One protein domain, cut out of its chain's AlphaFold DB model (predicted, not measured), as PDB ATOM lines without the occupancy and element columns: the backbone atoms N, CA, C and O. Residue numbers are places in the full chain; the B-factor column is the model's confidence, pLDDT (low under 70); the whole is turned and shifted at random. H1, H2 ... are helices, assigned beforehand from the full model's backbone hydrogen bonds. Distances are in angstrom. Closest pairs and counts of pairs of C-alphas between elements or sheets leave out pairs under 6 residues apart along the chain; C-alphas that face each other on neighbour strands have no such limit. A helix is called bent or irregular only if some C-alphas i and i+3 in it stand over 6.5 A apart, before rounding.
ATOM      1  N   ILE A   7     -25.967   1.166 -46.061       56.34
ATOM      2  CA  ILE A   7     -25.747  -0.288 -46.101       56.34
ATOM      3  C   ILE A   7     -26.572  -0.997 -45.011       56.34
ATOM      4  O   ILE A   7     -27.220  -1.998 -45.302       56.34
ATOM      5  N   SER A   8     -26.646  -0.437 -43.796       70.88
ATOM      6  CA  SER A   8     -27.445  -1.011 -42.699       70.88
ATOM      7  C   SER A   8     -28.955  -0.982 -42.964       70.88
ATOM      8  O   SER A   8     -29.639  -1.955 -42.669       70.88
ATOM      9  N   LEU A   9     -29.472   0.062 -43.627       77.19
ATOM     10  CA  LEU A   9     -30.892   0.136 -43.997       77.19
ATOM     11  C   LEU A   9     -31.273  -0.874 -45.085       77.19
ATOM     12  O   LEU A   9     -32.443  -1.227 -45.204       77.19
ATOM     13  N   LYS A  10     -30.338  -1.280 -45.958       79.56
ATOM     14  CA  LYS A  10     -30.595  -2.324 -46.964       79.56
ATOM     15  C   LYS A  10     -30.690  -3.697 -46.328       79.56
ATOM     16  O   LYS A  10     -31.707  -4.350 -46.518       79.56
ATOM     17  N   ALA A  11     -29.692  -4.054 -45.527       79.12
ATOM     18  CA  ALA A  11     -29.688  -5.318 -44.810       79.12
ATOM     19  C   ALA A  11     -30.932  -5.462 -43.917       79.12
ATOM     20  O   ALA A  11     -31.612  -6.473 -44.002       79.12
ATOM     21  N   ALA A  12     -31.303  -4.418 -43.163       77.94
ATOM     22  CA  ALA A  12     -32.496  -4.443 -42.311       77.94
ATOM     23  C   ALA A  12     -33.807  -4.638 -43.100       77.94
ATOM     24  O   ALA A  12     -34.716  -5.323 -42.640       77.94
ATOM     25  N   PHE A  13     -33.914  -4.048 -44.294       85.06
ATOM     26  CA  PHE A  13     -35.065  -4.254 -45.176       85.06
ATOM     27  C   PHE A  13     -35.117  -5.686 -45.736       85.06
ATOM     28  O   PHE A  13     -36.182  -6.303 -45.723       85.06
ATOM     29  N   GLU A  14     -33.986  -6.204 -46.219       85.06
ATOM     30  CA  GLU A  14     -33.883  -7.555 -46.787       85.06
ATOM     31  C   GLU A  14     -34.141  -8.627 -45.721       85.06
ATOM     32  O   GLU A  14     -34.931  -9.543 -45.950       85.06
ATOM     33  N   GLU A  15     -33.545  -8.467 -44.537       84.75
ATOM     34  CA  GLU A  15     -33.799  -9.308 -43.369       84.75
ATOM     35  C   GLU A  15     -35.282  -9.265 -42.996       84.75
ATOM     36  O   GLU A  15     -35.916 -10.316 -42.926       84.75
ATOM     37  N   GLY A  16     -35.864  -8.065 -42.869       82.69
ATOM     38  CA  GLY A  16     -37.282  -7.885 -42.567       82.69
ATOM     39  C   GLY A  16     -38.187  -8.624 -43.550       82.69
ATOM     40  O   GLY A  16     -39.042  -9.392 -43.123       82.69
ATOM     41  N   CYS A  17     -37.964  -8.475 -44.858       85.00
ATOM     42  CA  CYS A  17     -38.733  -9.205 -45.869       85.00
ATOM     43  C   CYS A  17     -38.616 -10.732 -45.735       85.00
ATOM     44  O   CYS A  17     -39.572 -11.430 -46.050       85.00
ATOM     45  N   SER A  18     -37.472 -11.253 -45.283       86.44
ATOM     46  CA  SER A  18     -37.243 -12.700 -45.175       86.44
ATOM     47  C   SER A  18     -37.897 -13.361 -43.955       86.44
ATOM     48  O   SER A  18     -38.045 -14.580 -43.940       86.44
ATOM     49  N   ILE A  19     -38.288 -12.575 -42.942       89.75
ATOM     50  CA  ILE A  19     -38.792 -13.085 -41.653       89.75
ATOM     51  C   ILE A  19     -40.214 -12.619 -41.314       89.75
ATOM     52  O   ILE A  19     -40.678 -12.874 -40.201       89.75
ATOM     53  N   ILE A  20     -40.893 -11.908 -42.222       91.81
ATOM     54  CA  ILE A  20     -42.276 -11.458 -42.017       91.81
ATOM     55  C   ILE A  20     -43.202 -12.664 -41.825       91.81
ATOM     56  O   ILE A  20     -43.229 -13.587 -42.632       91.81
ATOM     57  N   THR A  21     -43.997 -12.605 -40.761       92.25
ATOM     58  CA  THR A  21     -45.089 -13.523 -40.432       92.25
ATOM     59  C   THR A  21     -46.292 -12.727 -39.925       92.25
ATOM     60  O   THR A  21     -46.194 -11.526 -39.645       92.25
ATOM     61  N   PHE A  22     -47.440 -13.390 -39.756       92.88
ATOM     62  CA  PHE A  22     -48.644 -12.752 -39.208       92.88
ATOM     63  C   PHE A  22     -48.424 -12.110 -37.833       92.88
ATOM     64  O   PHE A  22     -48.925 -11.016 -37.577       92.88
ATOM     65  N   ASP A  23     -47.611 -12.730 -36.979       93.56
ATOM     66  CA  ASP A  23     -47.416 -12.265 -35.605       93.56
ATOM     67  C   ASP A  23     -46.430 -11.094 -35.488       93.56
ATOM     68  O   ASP A  23     -46.469 -10.348 -34.508       93.56
ATOM     69  N   ASN A  24     -45.526 -10.915 -36.459       94.19
ATOM     70  CA  ASN A  24     -44.411  -9.972 -36.326       94.19
ATOM     71  C   ASN A  24     -44.400  -8.825 -37.351       94.19
ATOM     72  O   ASN A  24     -43.649  -7.864 -37.151       94.19
ATOM     73  N   TRP A  25     -45.221  -8.869 -38.408       95.31
ATOM     74  CA  TRP A  25     -45.126  -7.904 -39.511       95.31
ATOM     75  C   TRP A  25     -45.301  -6.451 -39.041       95.31
ATOM     76  O   TRP A  25     -44.580  -5.569 -39.506       95.31
ATOM     77  N   LYS A  26     -46.195  -6.198 -38.068       95.56
ATOM     78  CA  LYS A  26     -46.420  -4.864 -37.476       95.56
ATOM     79  C   LYS A  26     -45.147  -4.320 -36.838       95.56
ATOM     80  O   LYS A  26     -44.798  -3.160 -37.044       95.56
ATOM     81  N   ASN A  27     -44.434  -5.168 -36.098       94.06
ATOM     82  CA  ASN A  27     -43.194  -4.797 -35.417       94.06
ATOM     83  C   ASN A  27     -42.071  -4.532 -36.421       94.06
ATOM     84  O   ASN A  27     -41.350  -3.544 -36.278       94.06
ATOM     85  N   ILE A  28     -41.951  -5.370 -37.456       94.56
ATOM     86  CA  ILE A  28     -40.964  -5.199 -38.531       94.56
ATOM     87  C   ILE A  28     -41.226  -3.893 -39.280       94.56
ATOM     88  O   ILE A  28     -40.329  -3.059 -39.414       94.56
ATOM     89  N   PHE A  29     -42.468  -3.679 -39.716       95.19
ATOM     90  CA  PHE A  29     -42.849  -2.471 -40.433       95.19
ATOM     91  C   PHE A  29     -42.674  -1.229 -39.557       95.19
ATOM     92  O   PHE A  29     -42.088  -0.245 -40.002       95.19
ATOM     93  N   SER A  30     -43.080  -1.287 -38.285       94.31
ATOM     94  CA  SER A  30     -42.892  -0.174 -37.356       94.31
ATOM     95  C   SER A  30     -41.421   0.176 -37.157       94.31
ATOM     96  O   SER A  30     -41.073   1.355 -37.230       94.31
ATOM     97  N   SER A  31     -40.570  -0.835 -36.963       92.44
ATOM     98  CA  SER A  31     -39.124  -0.659 -36.794       92.44
ATOM     99  C   SER A  31     -38.491  -0.046 -38.039       92.44
ATOM    100  O   SER A  31     -37.636   0.837 -37.938       92.44
ATOM    101  N   TYR A  32     -38.944  -0.462 -39.226       92.88
ATOM    102  CA  TYR A  32     -38.534   0.158 -40.480       92.88
ATOM    103  C   TYR A  32     -38.918   1.642 -40.517       92.88
ATOM    104  O   TYR A  32     -38.055   2.481 -40.771       92.88
ATOM    105  N   LEU A  33     -40.172   1.984 -40.203       93.12
ATOM    106  CA  LEU A  33     -40.640   3.372 -40.165       93.12
ATOM    107  C   LEU A  33     -39.847   4.232 -39.167       93.12
ATOM    108  O   LEU A  33     -39.489   5.359 -39.504       93.12
ATOM    109  N   ASP A  34     -39.514   3.698 -37.989       91.56
ATOM    110  CA  ASP A  34     -38.684   4.395 -36.995       91.56
ATOM    111  C   ASP A  34     -37.264   4.643 -37.517       91.56
ATOM    112  O   ASP A  34     -36.705   5.722 -37.322       91.56
ATOM    113  N   SER A  35     -36.692   3.683 -38.251       89.81
ATOM    114  CA  SER A  35     -35.342   3.808 -38.818       89.81
ATOM    115  C   SER A  35     -35.213   4.889 -39.895       89.81
ATOM    116  O   SER A  35     -34.110   5.380 -40.136       89.81
ATOM    117  N   VAL A  36     -36.328   5.270 -40.531       90.56
ATOM    118  CA  VAL A  36     -36.362   6.228 -41.648       90.56
ATOM    119  C   VAL A  36     -37.077   7.533 -41.304       90.56
ATOM    120  O   VAL A  36     -37.239   8.394 -42.167       90.56
ATOM    121  N   ILE A  37     -37.513   7.701 -40.054       90.88
ATOM    122  CA  ILE A  37     -38.438   8.767 -39.665       90.88
ATOM    123  C   ILE A  37     -37.866  10.175 -39.879       90.88
ATOM    124  O   ILE A  37     -38.612  11.080 -40.251       90.88
ATOM    125  N   ASP A  38     -36.562  10.358 -39.651       87.44
ATOM    126  CA  ASP A  38     -35.810  11.611 -39.837       87.44
ATOM    127  C   ASP A  38     -35.004  11.624 -41.154       87.44
ATOM    128  O   ASP A  38     -34.187  12.518 -41.382       87.44
ATOM    129  N   CYS A  39     -35.174  10.623 -42.024       84.12
ATOM    130  CA  CYS A  39     -34.424  10.537 -43.272       84.12
ATOM    131  C   CYS A  39     -35.082  11.375 -44.373       84.12
ATOM    132  O   CYS A  39     -36.180  11.067 -44.829       84.12
ATOM    133  N   SER A  40     -34.371  12.398 -44.851       80.00
ATOM    134  CA  SER A  40     -34.750  13.204 -46.023       80.00
ATOM    135  C   SER A  40     -34.074  12.751 -47.322       80.00
ATOM    136  O   SER A  40     -34.458  13.179 -48.407       80.00
ATOM    137  N   ASP A  41     -33.057  11.895 -47.228       80.00
ATOM    138  CA  ASP A  41     -32.287  11.442 -48.383       80.00
ATOM    139  C   ASP A  41     -32.931  10.217 -49.031       80.00
ATOM    140  O   ASP A  41     -33.255   9.237 -48.361       80.00
ATOM    141  N   ASN A  42     -33.011  10.223 -50.363       81.25
ATOM    142  CA  ASN A  42     -33.471   9.084 -51.164       81.25
ATOM    143  C   ASN A  42     -34.885   8.583 -50.791       81.25
ATOM    144  O   ASN A  42     -35.153   7.381 -50.814       81.25
ATOM    145  N   ILE A  43     -35.791   9.517 -50.479       83.75
ATOM    146  CA  ILE A  43     -37.234   9.297 -50.279       83.75
ATOM    147  C   ILE A  43     -37.853   8.258 -51.239       83.75
ATOM    148  O   ILE A  43     -38.498   7.337 -50.730       83.75
ATOM    149  N   PRO A  44     -37.628   8.320 -52.573       81.06
ATOM    150  CA  PRO A  44     -38.024   7.266 -53.519       81.06
ATOM    151  C   PRO A  44     -37.829   5.845 -53.014       81.06
ATOM    152  O   PRO A  44     -38.728   5.007 -53.054       81.06
ATOM    153  N   TYR A  45     -36.624   5.586 -52.531       82.94
ATOM    154  CA  TYR A  45     -36.184   4.261 -52.173       82.94
ATOM    155  C   TYR A  45     -36.759   3.816 -50.835       82.94
ATOM    156  O   TYR A  45     -37.124   2.653 -50.673       82.94
ATOM    157  N   LEU A  46     -36.881   4.748 -49.889       86.50
ATOM    158  CA  LEU A  46     -37.490   4.482 -48.589       86.50
ATOM    159  C   LEU A  46     -38.977   4.141 -48.747       86.50
ATOM    160  O   LEU A  46     -39.460   3.154 -48.192       86.50
ATOM    161  N   ARG A  47     -39.687   4.897 -49.591       87.81
ATOM    162  CA  ARG A  47     -41.092   4.640 -49.917       87.81
ATOM    163  C   ARG A  47     -41.283   3.306 -50.642       87.81
ATOM    164  O   ARG A  47     -42.156   2.537 -50.255       87.81
ATOM    165  N   ALA A  48     -40.460   3.001 -51.649       86.25
ATOM    166  CA  ALA A  48     -40.533   1.728 -52.376       86.25
ATOM    167  C   ALA A  48     -40.357   0.513 -51.449       86.25
ATOM    168  O   ALA A  48     -41.084  -0.471 -51.561       86.25
ATOM    169  N   ARG A  49     -39.445   0.603 -50.479       88.31
ATOM    170  CA  ARG A  49     -39.228  -0.446 -49.475       88.31
ATOM    171  C   ARG A  49     -40.367  -0.566 -48.474       88.31
ATOM    172  O   ARG A  49     -40.768  -1.681 -48.162       88.31
ATOM    173  N   ALA A  50     -40.909   0.557 -47.998       91.69
ATOM    174  CA  ALA A  50     -42.103   0.542 -47.156       91.69
ATOM    175  C   ALA A  50     -43.269  -0.153 -47.881       91.69
ATOM    176  O   ALA A  50     -43.895  -1.045 -47.315       91.69
ATOM    177  N   ALA A  51     -43.504   0.199 -49.151       91.81
ATOM    178  CA  ALA A  51     -44.511  -0.440 -49.997       91.81
ATOM    179  C   ALA A  51     -44.269  -1.951 -50.130       91.81
ATOM    180  O   ALA A  51     -45.193  -2.745 -49.974       91.81
ATOM    181  N   ARG A  52     -43.014  -2.363 -50.352       89.56
ATOM    182  CA  ARG A  52     -42.648  -3.777 -50.471       89.56
ATOM    183  C   ARG A  52     -42.844  -4.556 -49.170       89.56
ATOM    184  O   ARG A  52     -43.331  -5.680 -49.228       89.56
ATOM    185  N   LEU A  53     -42.521  -3.981 -48.010       92.06
ATOM    186  CA  LEU A  53     -42.800  -4.613 -46.714       92.06
ATOM    187  C   LEU A  53     -44.305  -4.841 -46.522       92.06
ATOM    188  O   LEU A  53     -44.696  -5.919 -46.084       92.06
ATOM    189  N   LEU A  54     -45.143  -3.866 -46.893       94.62
ATOM    190  CA  LEU A  54     -46.600  -4.019 -46.850       94.62
ATOM    191  C   LEU A  54     -47.101  -5.072 -47.837       94.62
ATOM    192  O   LEU A  54     -47.949  -5.882 -47.489       94.62
ATOM    193  N   GLU A  55     -46.551  -5.115 -49.046       91.62
ATOM    194  CA  GLU A  55     -46.883  -6.163 -50.007       91.62
ATOM    195  C   GLU A  55     -46.538  -7.557 -49.463       91.62
ATOM    196  O   GLU A  55     -47.374  -8.455 -49.508       91.62
ATOM    197  N   VAL A  56     -45.331  -7.756 -48.926       90.12
ATOM    198  CA  VAL A  56     -44.931  -9.033 -48.312       90.12
ATOM    199  C   VAL A  56     -45.840  -9.365 -47.128       90.12
ATOM    200  O   VAL A  56     -46.340 -10.481 -47.055       90.12
ATOM    201  N   ALA A  57     -46.139  -8.400 -46.255       93.44
ATOM    202  CA  ALA A  57     -47.073  -8.602 -45.149       93.44
ATOM    203  C   ALA A  57     -48.473  -9.010 -45.634       93.44
ATOM    204  O   ALA A  57     -49.077  -9.921 -45.078       93.44
ATOM    205  N   TYR A  58     -48.989  -8.398 -46.696       92.62
ATOM    206  CA  TYR A  58     -50.291  -8.774 -47.235       92.62
ATOM    207  C   TYR A  58     -50.303 -10.229 -47.728       92.62
ATOM    208  O   TYR A  58     -51.154 -11.017 -47.316       92.62
ATOM    209  N   TYR A  59     -49.340 -10.611 -48.570       88.19
ATOM    210  CA  TYR A  59     -49.337 -11.945 -49.175       88.19
ATOM    211  C   TYR A  59     -48.921 -13.055 -48.206       88.19
ATOM    212  O   TYR A  59     -49.624 -14.055 -48.119       88.19
ATOM    213  N   GLU A  60     -47.823 -12.876 -47.473       86.75
ATOM    214  CA  GLU A  60     -47.234 -13.929 -46.632       86.75
ATOM    215  C   GLU A  60     -47.826 -13.930 -45.211       86.75
ATOM    216  O   GLU A  60     -47.904 -14.959 -44.551       86.75
ATOM    217  N   ALA A  61     -48.268 -12.774 -44.705       87.19
ATOM    218  CA  ALA A  61     -48.781 -12.667 -43.341       87.19
ATOM    219  C   ALA A  61     -50.314 -12.756 -43.304       87.19
ATOM    220  O   ALA A  61     -50.859 -13.564 -42.557       87.19
ATOM    221  N   TYR A  62     -51.029 -11.958 -44.104       90.25
ATOM    222  CA  TYR A  62     -52.497 -11.914 -44.059       90.25
ATOM    223  C   TYR A  62     -53.149 -13.074 -44.800       90.25
ATOM    224  O   TYR A  62     -53.941 -13.810 -44.208       90.25
ATOM    225  N   LEU A  63     -52.832 -13.240 -46.085       86.06
ATOM    226  CA  LEU A  63     -53.541 -14.208 -46.919       86.06
ATOM    227  C   LEU A  63     -53.263 -15.652 -46.502       86.06
ATOM    228  O   LEU A  63     -54.209 -16.431 -46.391       86.06
ATOM    229  N   GLU A  64     -52.016 -16.000 -46.166       85.81
ATOM    230  CA  GLU A  64     -51.692 -17.339 -45.641       85.81
ATOM    231  C   GLU A  64     -52.434 -17.670 -44.333       85.81
ATOM    232  O   GLU A  64     -52.660 -18.838 -44.021       85.81
ATOM    233  N   ASN A  65     -52.878 -16.649 -43.593       87.44
ATOM    234  CA  ASN A  65     -53.612 -16.785 -42.334       87.44
ATOM    235  C   ASN A  65     -55.125 -16.538 -42.485       87.44
ATOM    236  O   ASN A  65     -55.815 -16.294 -41.490       87.44
ATOM    237  N   ASN A  66     -55.660 -16.618 -43.712       87.50
ATOM    238  CA  ASN A  66     -57.081 -16.418 -44.033       87.50
ATOM    239  C   ASN A  66     -57.644 -15.075 -43.533       87.50
ATOM    240  O   ASN A  66     -58.801 -14.987 -43.107       87.50
ATOM    241  N   LYS A  67     -56.822 -14.026 -43.547       91.25
ATOM    242  CA  LYS A  67     -57.245 -12.657 -43.246       91.25
ATOM    243  C   LYS A  67     -57.564 -11.899 -44.528       91.25
ATOM    244  O   LYS A  67     -57.079 -12.248 -45.599       91.25
ATOM    245  N   ARG A  68     -58.385 -10.860 -44.399       90.75
ATOM    246  CA  ARG A  68     -58.854 -10.027 -45.512       90.75
ATOM    247  C   ARG A  68     -58.126  -8.690 -45.560       90.75
ATOM    248  O   ARG A  68     -57.624  -8.211 -44.541       90.75
ATOM    249  N   ALA A  69     -58.165  -8.028 -46.712       92.56
ATOM    250  CA  ALA A  69     -57.633  -6.680 -46.906       92.56
ATOM    251  C   ALA A  69     -58.195  -5.668 -45.891       92.56
ATOM    252  O   ALA A  69     -57.449  -4.843 -45.363       92.56
ATOM    253  N   VAL A  70     -59.483  -5.779 -45.537       93.19
ATOM    254  CA  VAL A  70     -60.112  -4.927 -44.510       93.19
ATOM    255  C   VAL A  70     -59.483  -5.107 -43.122       93.19
ATOM    256  O   VAL A  70     -59.360  -4.139 -42.371       93.19
ATOM    257  N   ASP A  71     -59.028  -6.318 -42.786       94.50
ATOM    258  CA  ASP A  71     -58.369  -6.584 -41.505       94.50
ATOM    259  C   ASP A  71     -56.996  -5.892 -41.474       94.50
ATOM    260  O   ASP A  71     -56.643  -5.255 -40.482       94.50
ATOM    261  N   MET A  72     -56.257  -5.937 -42.592       95.94
ATOM    262  CA  MET A  72     -54.982  -5.228 -42.741       95.94
ATOM    263  C   MET A  72     -55.164  -3.712 -42.694       95.94
ATOM    264  O   MET A  72     -54.364  -3.024 -42.065       95.94
ATOM    265  N   LYS A  73     -56.230  -3.189 -43.311       95.56
ATOM    266  CA  LYS A  73     -56.573  -1.760 -43.281       95.56
ATOM    267  C   LYS A  73     -56.769  -1.260 -41.852       95.56
ATOM    268  O   LYS A  73     -56.118  -0.302 -41.443       95.56
ATOM    269  N   ASN A  74     -57.595  -1.958 -41.074       95.56
ATOM    270  CA  ASN A  74     -57.845  -1.618 -39.671       95.56
ATOM    271  C   ASN A  74     -56.564  -1.676 -38.829       95.56
ATOM    272  O   ASN A  74     -56.297  -0.792 -38.016       95.56
ATOM    273  N   ASP A  75     -55.753  -2.706 -39.050       96.19
ATOM    274  CA  ASP A  75     -54.498  -2.895 -38.339       96.19
ATOM    275  C   ASP A  75     -53.445  -1.832 -38.674       96.19
ATOM    276  O   ASP A  75     -52.716  -1.391 -37.782       96.19
ATOM    277  N   LEU A  76     -53.373  -1.394 -39.933       96.44
ATOM    278  CA  LEU A  76     -52.496  -0.307 -40.359       96.44
ATOM    279  C   LEU A  76     -52.931   1.033 -39.776       96.44
ATOM    280  O   LEU A  76     -52.082   1.742 -39.244       96.44
ATOM    281  N   TYR A  77     -54.225   1.362 -39.804       94.38
ATOM    282  CA  TYR A  77     -54.706   2.592 -39.173       94.38
ATOM    283  C   TYR A  77     -54.445   2.595 -37.675       94.38
ATOM    284  O   TYR A  77     -53.895   3.565 -37.165       94.38
ATOM    285  N   SER A  78     -54.705   1.483 -36.982       94.88
ATOM    286  CA  SER A  78     -54.350   1.370 -35.567       94.88
ATOM    287  C   SER A  78     -52.846   1.561 -35.337       94.88
ATOM    288  O   SER A  78     -52.439   2.238 -34.394       94.88
ATOM    289  N   LEU A  79     -51.994   1.007 -36.206       94.38
ATOM    290  CA  LEU A  79     -50.549   1.208 -36.127       94.38
ATOM    291  C   LEU A  79     -50.163   2.673 -36.353       94.38
ATOM    292  O   LEU A  79     -49.267   3.157 -35.669       94.38
ATOM    293  N   PHE A  80     -50.808   3.379 -37.281       94.06
ATOM    294  CA  PHE A  80     -50.516   4.779 -37.594       94.06
ATOM    295  C   PHE A  80     -51.029   5.747 -36.526       94.06
ATOM    296  O   PHE A  80     -50.272   6.625 -36.115       94.06
ATOM    297  N   ASP A  81     -52.243   5.542 -36.020       91.12
ATOM    298  CA  ASP A  81     -52.863   6.369 -34.976       91.12
ATOM    299  C   ASP A  81     -52.082   6.316 -33.658       91.12
ATOM    300  O   ASP A  81     -52.005   7.296 -32.919       91.12
ATOM    301  N   ASN A  82     -51.446   5.176 -33.373       91.00
ATOM    302  CA  ASN A  82     -50.619   4.995 -32.182       91.00
ATOM    303  C   ASN A  82     -49.217   5.620 -32.300       91.00
ATOM    304  O   ASN A  82     -48.431   5.552 -31.350       91.00
ATOM    305  N   ARG A  83     -48.863   6.228 -33.441       91.12
ATOM    306  CA  ARG A  83     -47.560   6.881 -33.620       91.12
ATOM    307  C   ARG A  83     -47.641   8.373 -33.371       91.12
ATOM    308  O   ARG A  83     -48.476   9.080 -33.917       91.12
ATOM    309  N   VAL A  84     -46.635   8.876 -32.660       87.38
ATOM    310  CA  VAL A  84     -46.420  10.320 -32.492       87.38
ATOM    311  C   VAL A  84     -46.067  10.988 -33.825       87.38
ATOM    312  O   VAL A  84     -46.430  12.140 -34.059       87.38
ATOM    313  N   ARG A  85     -45.331  10.290 -34.700       90.50
ATOM    314  CA  ARG A  85     -44.892  10.825 -35.991       90.50
ATOM    315  C   ARG A  85     -44.751   9.716 -37.036       90.50
ATOM    316  O   ARG A  85     -44.365   8.590 -36.720       90.50
ATOM    317  N   LEU A  86     -45.024  10.071 -38.288       92.25
ATOM    318  CA  LEU A  86     -44.777   9.246 -39.471       92.25
ATOM    319  C   LEU A  86     -43.637   9.851 -40.309       92.25
ATOM    320  O   LEU A  86     -43.411  11.063 -40.229       92.25
ATOM    321  N   PRO A  87     -42.904   9.043 -41.099       90.94
ATOM    322  CA  PRO A  87     -41.906   9.568 -42.029       90.94
ATOM    323  C   PRO A  87     -42.509  10.588 -43.001       90.94
ATOM    324  O   PRO A  87     -43.647  10.433 -43.441       90.94
ATOM    325  N   TYR A  88     -41.728  11.597 -43.394       87.56
ATOM    326  CA  TYR A  88     -42.185  12.693 -44.264       87.56
ATOM    327  C   TYR A  88     -42.867  12.212 -45.562       87.56
ATOM    328  O   TYR A  88     -43.887  12.760 -45.979       87.56
ATOM    329  N   PHE A  89     -42.367  11.122 -46.154       87.56
ATOM    330  CA  PHE A  89     -42.898  10.565 -47.402       87.56
ATOM    331  C   PHE A  89     -44.321   9.989 -47.302       87.56
ATOM    332  O   PHE A  89     -44.895   9.628 -48.331       87.56
ATOM    333  N   PHE A  90     -44.904   9.891 -46.099       90.44
ATOM    334  CA  PHE A  90     -46.295   9.455 -45.925       90.44
ATOM    335  C   PHE A  90     -47.290  10.395 -46.595       90.44
ATOM    336  O   PHE A  90     -48.262   9.939 -47.198       90.44
ATOM    337  N   TYR A  91     -47.012  11.693 -46.509       88.25
ATOM    338  CA  TYR A  91     -47.898  12.761 -46.965       88.25
ATOM    339  C   TYR A  91     -47.373  13.462 -48.212       88.25
ATOM    340  O   TYR A  91     -48.135  14.122 -48.917       88.25
ATOM    341  N   ASP A  92     -46.079  13.311 -48.482       82.12
ATOM    342  CA  ASP A  92     -45.427  13.967 -49.595       82.12
ATOM    343  C   ASP A  92     -45.962  13.486 -50.950       82.12
ATOM    344  O   ASP A  92     -46.019  12.287 -51.244       82.12
ATOM    345  N   LYS A  93     -46.325  14.460 -51.785       76.81
ATOM    346  CA  LYS A  93     -46.704  14.270 -53.191       76.81
ATOM    347  C   LYS A  93     -45.635  14.815 -54.149       76.81
ATOM    348  O   LYS A  93     -45.776  14.668 -55.359       76.81
ATOM    349  N   SER A  94     -44.554  15.407 -53.625       63.59
ATOM    350  CA  SER A  94     -43.430  15.992 -54.373       63.59
ATOM    351  C   SER A  94     -42.346  14.971 -54.778       63.59
ATOM    352  O   SER A  94     -41.154  15.237 -54.732       63.59
ATOM    353  N   GLU A  95     -42.824  13.841 -55.313       64.44
ATOM    354  CA  GLU A  95     -42.154  12.893 -56.223       64.44
ATOM    355  C   GLU A  95     -41.014  11.964 -55.802       64.44
ATOM    356  O   GLU A  95     -40.251  12.196 -54.864       64.44
ATOM    357  N   PRO A  96     -40.906  10.859 -56.581       49.41
ATOM    358  CA  PRO A  96     -39.791  10.736 -57.548       49.41
ATOM    359  C   PRO A  96     -40.083   9.994 -58.876       49.41
ATOM    360  O   PRO A  96     -39.223   9.939 -59.751       49.41
ATOM    361  N   ILE A  97     -41.261   9.388 -59.040       57.56
ATOM    362  CA  ILE A  97     -41.575   8.444 -60.120       57.56
ATOM    363  C   ILE A  97     -42.664   9.049 -61.024       57.56
ATOM    364  O   ILE A  97     -43.860   8.822 -60.870       57.56
TER     365      ILE A  97
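AT A GLANCE: This is residues 7 to 97 of the 381 residues of an uncharacterized protein of candidate division TM7 genomosp. GTL1 (UniProt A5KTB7). Three helices, H1, H2 and H3, make an up-and-down bundle with nearly aligned axes, their centres set as a triangle, and the fourth helix, H4, slants across the side of H2 and H3 away from H1. H3 is the longest helix and the one that touches the other three, while a tail without a named helix, residues 82 to 97, follows H4. The printed part has 91 residues, with four named helices in the order H1, H2, H3, H4 and no named strand; the class is all helix. The whole is compact, with a radius of gyration of the C-alphas of 13.1 A, and spans 37 by 27 by 26 A along its three main axes.

IN THESE COORDINATES: The longest helix, H3, holds residues 43 to 65 and measures 31.8 A from first to last C-alpha, running from C-alpha 43 at (-37.234, 9.297, -50.279) to C-alpha 65 at (-53.612, -16.785, -42.334). H3 is neither bent nor irregular, but only just: C-alphas 60 and 63 are 6.3 A apart. Before it in the chain stands H2, residues 25 to 35, 15.3 A from first to last C-alpha. H1, residues 7 to 19, is 18.8 A long by the same measure and begins with C-alpha 7 at (-25.747, -0.288, -46.101). H4, residues 69 to 81, follows H3, is 18.3 A long and ends with C-alpha 81 at (-52.863, 6.369, -34.976).

HOW THE PARTS SIT: H3 is the hub, touching H1, H2 and H4. With H1 and H2 it forms a bundle, a set of helices side by side, and the bundle is up and down, each helix running against the one before it in the chain. H3 and H2 touch at a shallow tilt of 11 degrees and run opposite ways; their closest C-alphas, those of Ala 57 and Trp 25, are 6.0 A apart. H3 touches H1 with residues 49 to 56 alone, and H1 touches H3 with residues 13 to 17 alone. The closest C-alphas of these two, those of Leu 53 and Cys 17, are 6.2 A apart, and the helices run the same way at a shallow tilt of 14 degrees. H1 and H2 touch at a shallow tilt of 7 degrees, opposite ways, with the C-alphas of Gly 16 and Ile 28 the closest at 6.1 A. H1 and H2 form a helical hairpin, and so do H2 and H3. H3 touches H4 with residues 58 to 62 alone, and H4 touches H3 with residues 69 to 72 alone. Their closest C-alphas, those of Tyr 62 and Met 72, are 7.3 A apart, and the two run opposite ways at a steep tilt of 49 degrees. H4 and H2 are close but not clearly touching, the C-alphas of Leu 79 and Lys 26 being the closest at 7.5 A. They run the same way at a tilt of 38 degrees, only just steep. H1 and H4 are apart. In H1, H2 and H4 every O i to N i+4 pair is within hydrogen-bond range; in H3, 16 of 19 are.

THE WHOLE: The two C-alphas farthest apart are those of Asp 41 and Asn 66, at 37.5 A. The printed part runs from residue 7 to residue 97 without a cut, and the C-alphas of these two residues are 22.9 A apart. The links from H1 to H2, with 5 residues, and from H3 to H4, with 3, are tight; the link from H2 to H3, with 7 residues, is short. The C-alphas of residues 82 to 97 lie 11 to 20 A from the mean of all C-alphas. The mean pLDDT of the printed part is 87.4, and it is under 70 at residue 7 and at residues 94 to 97.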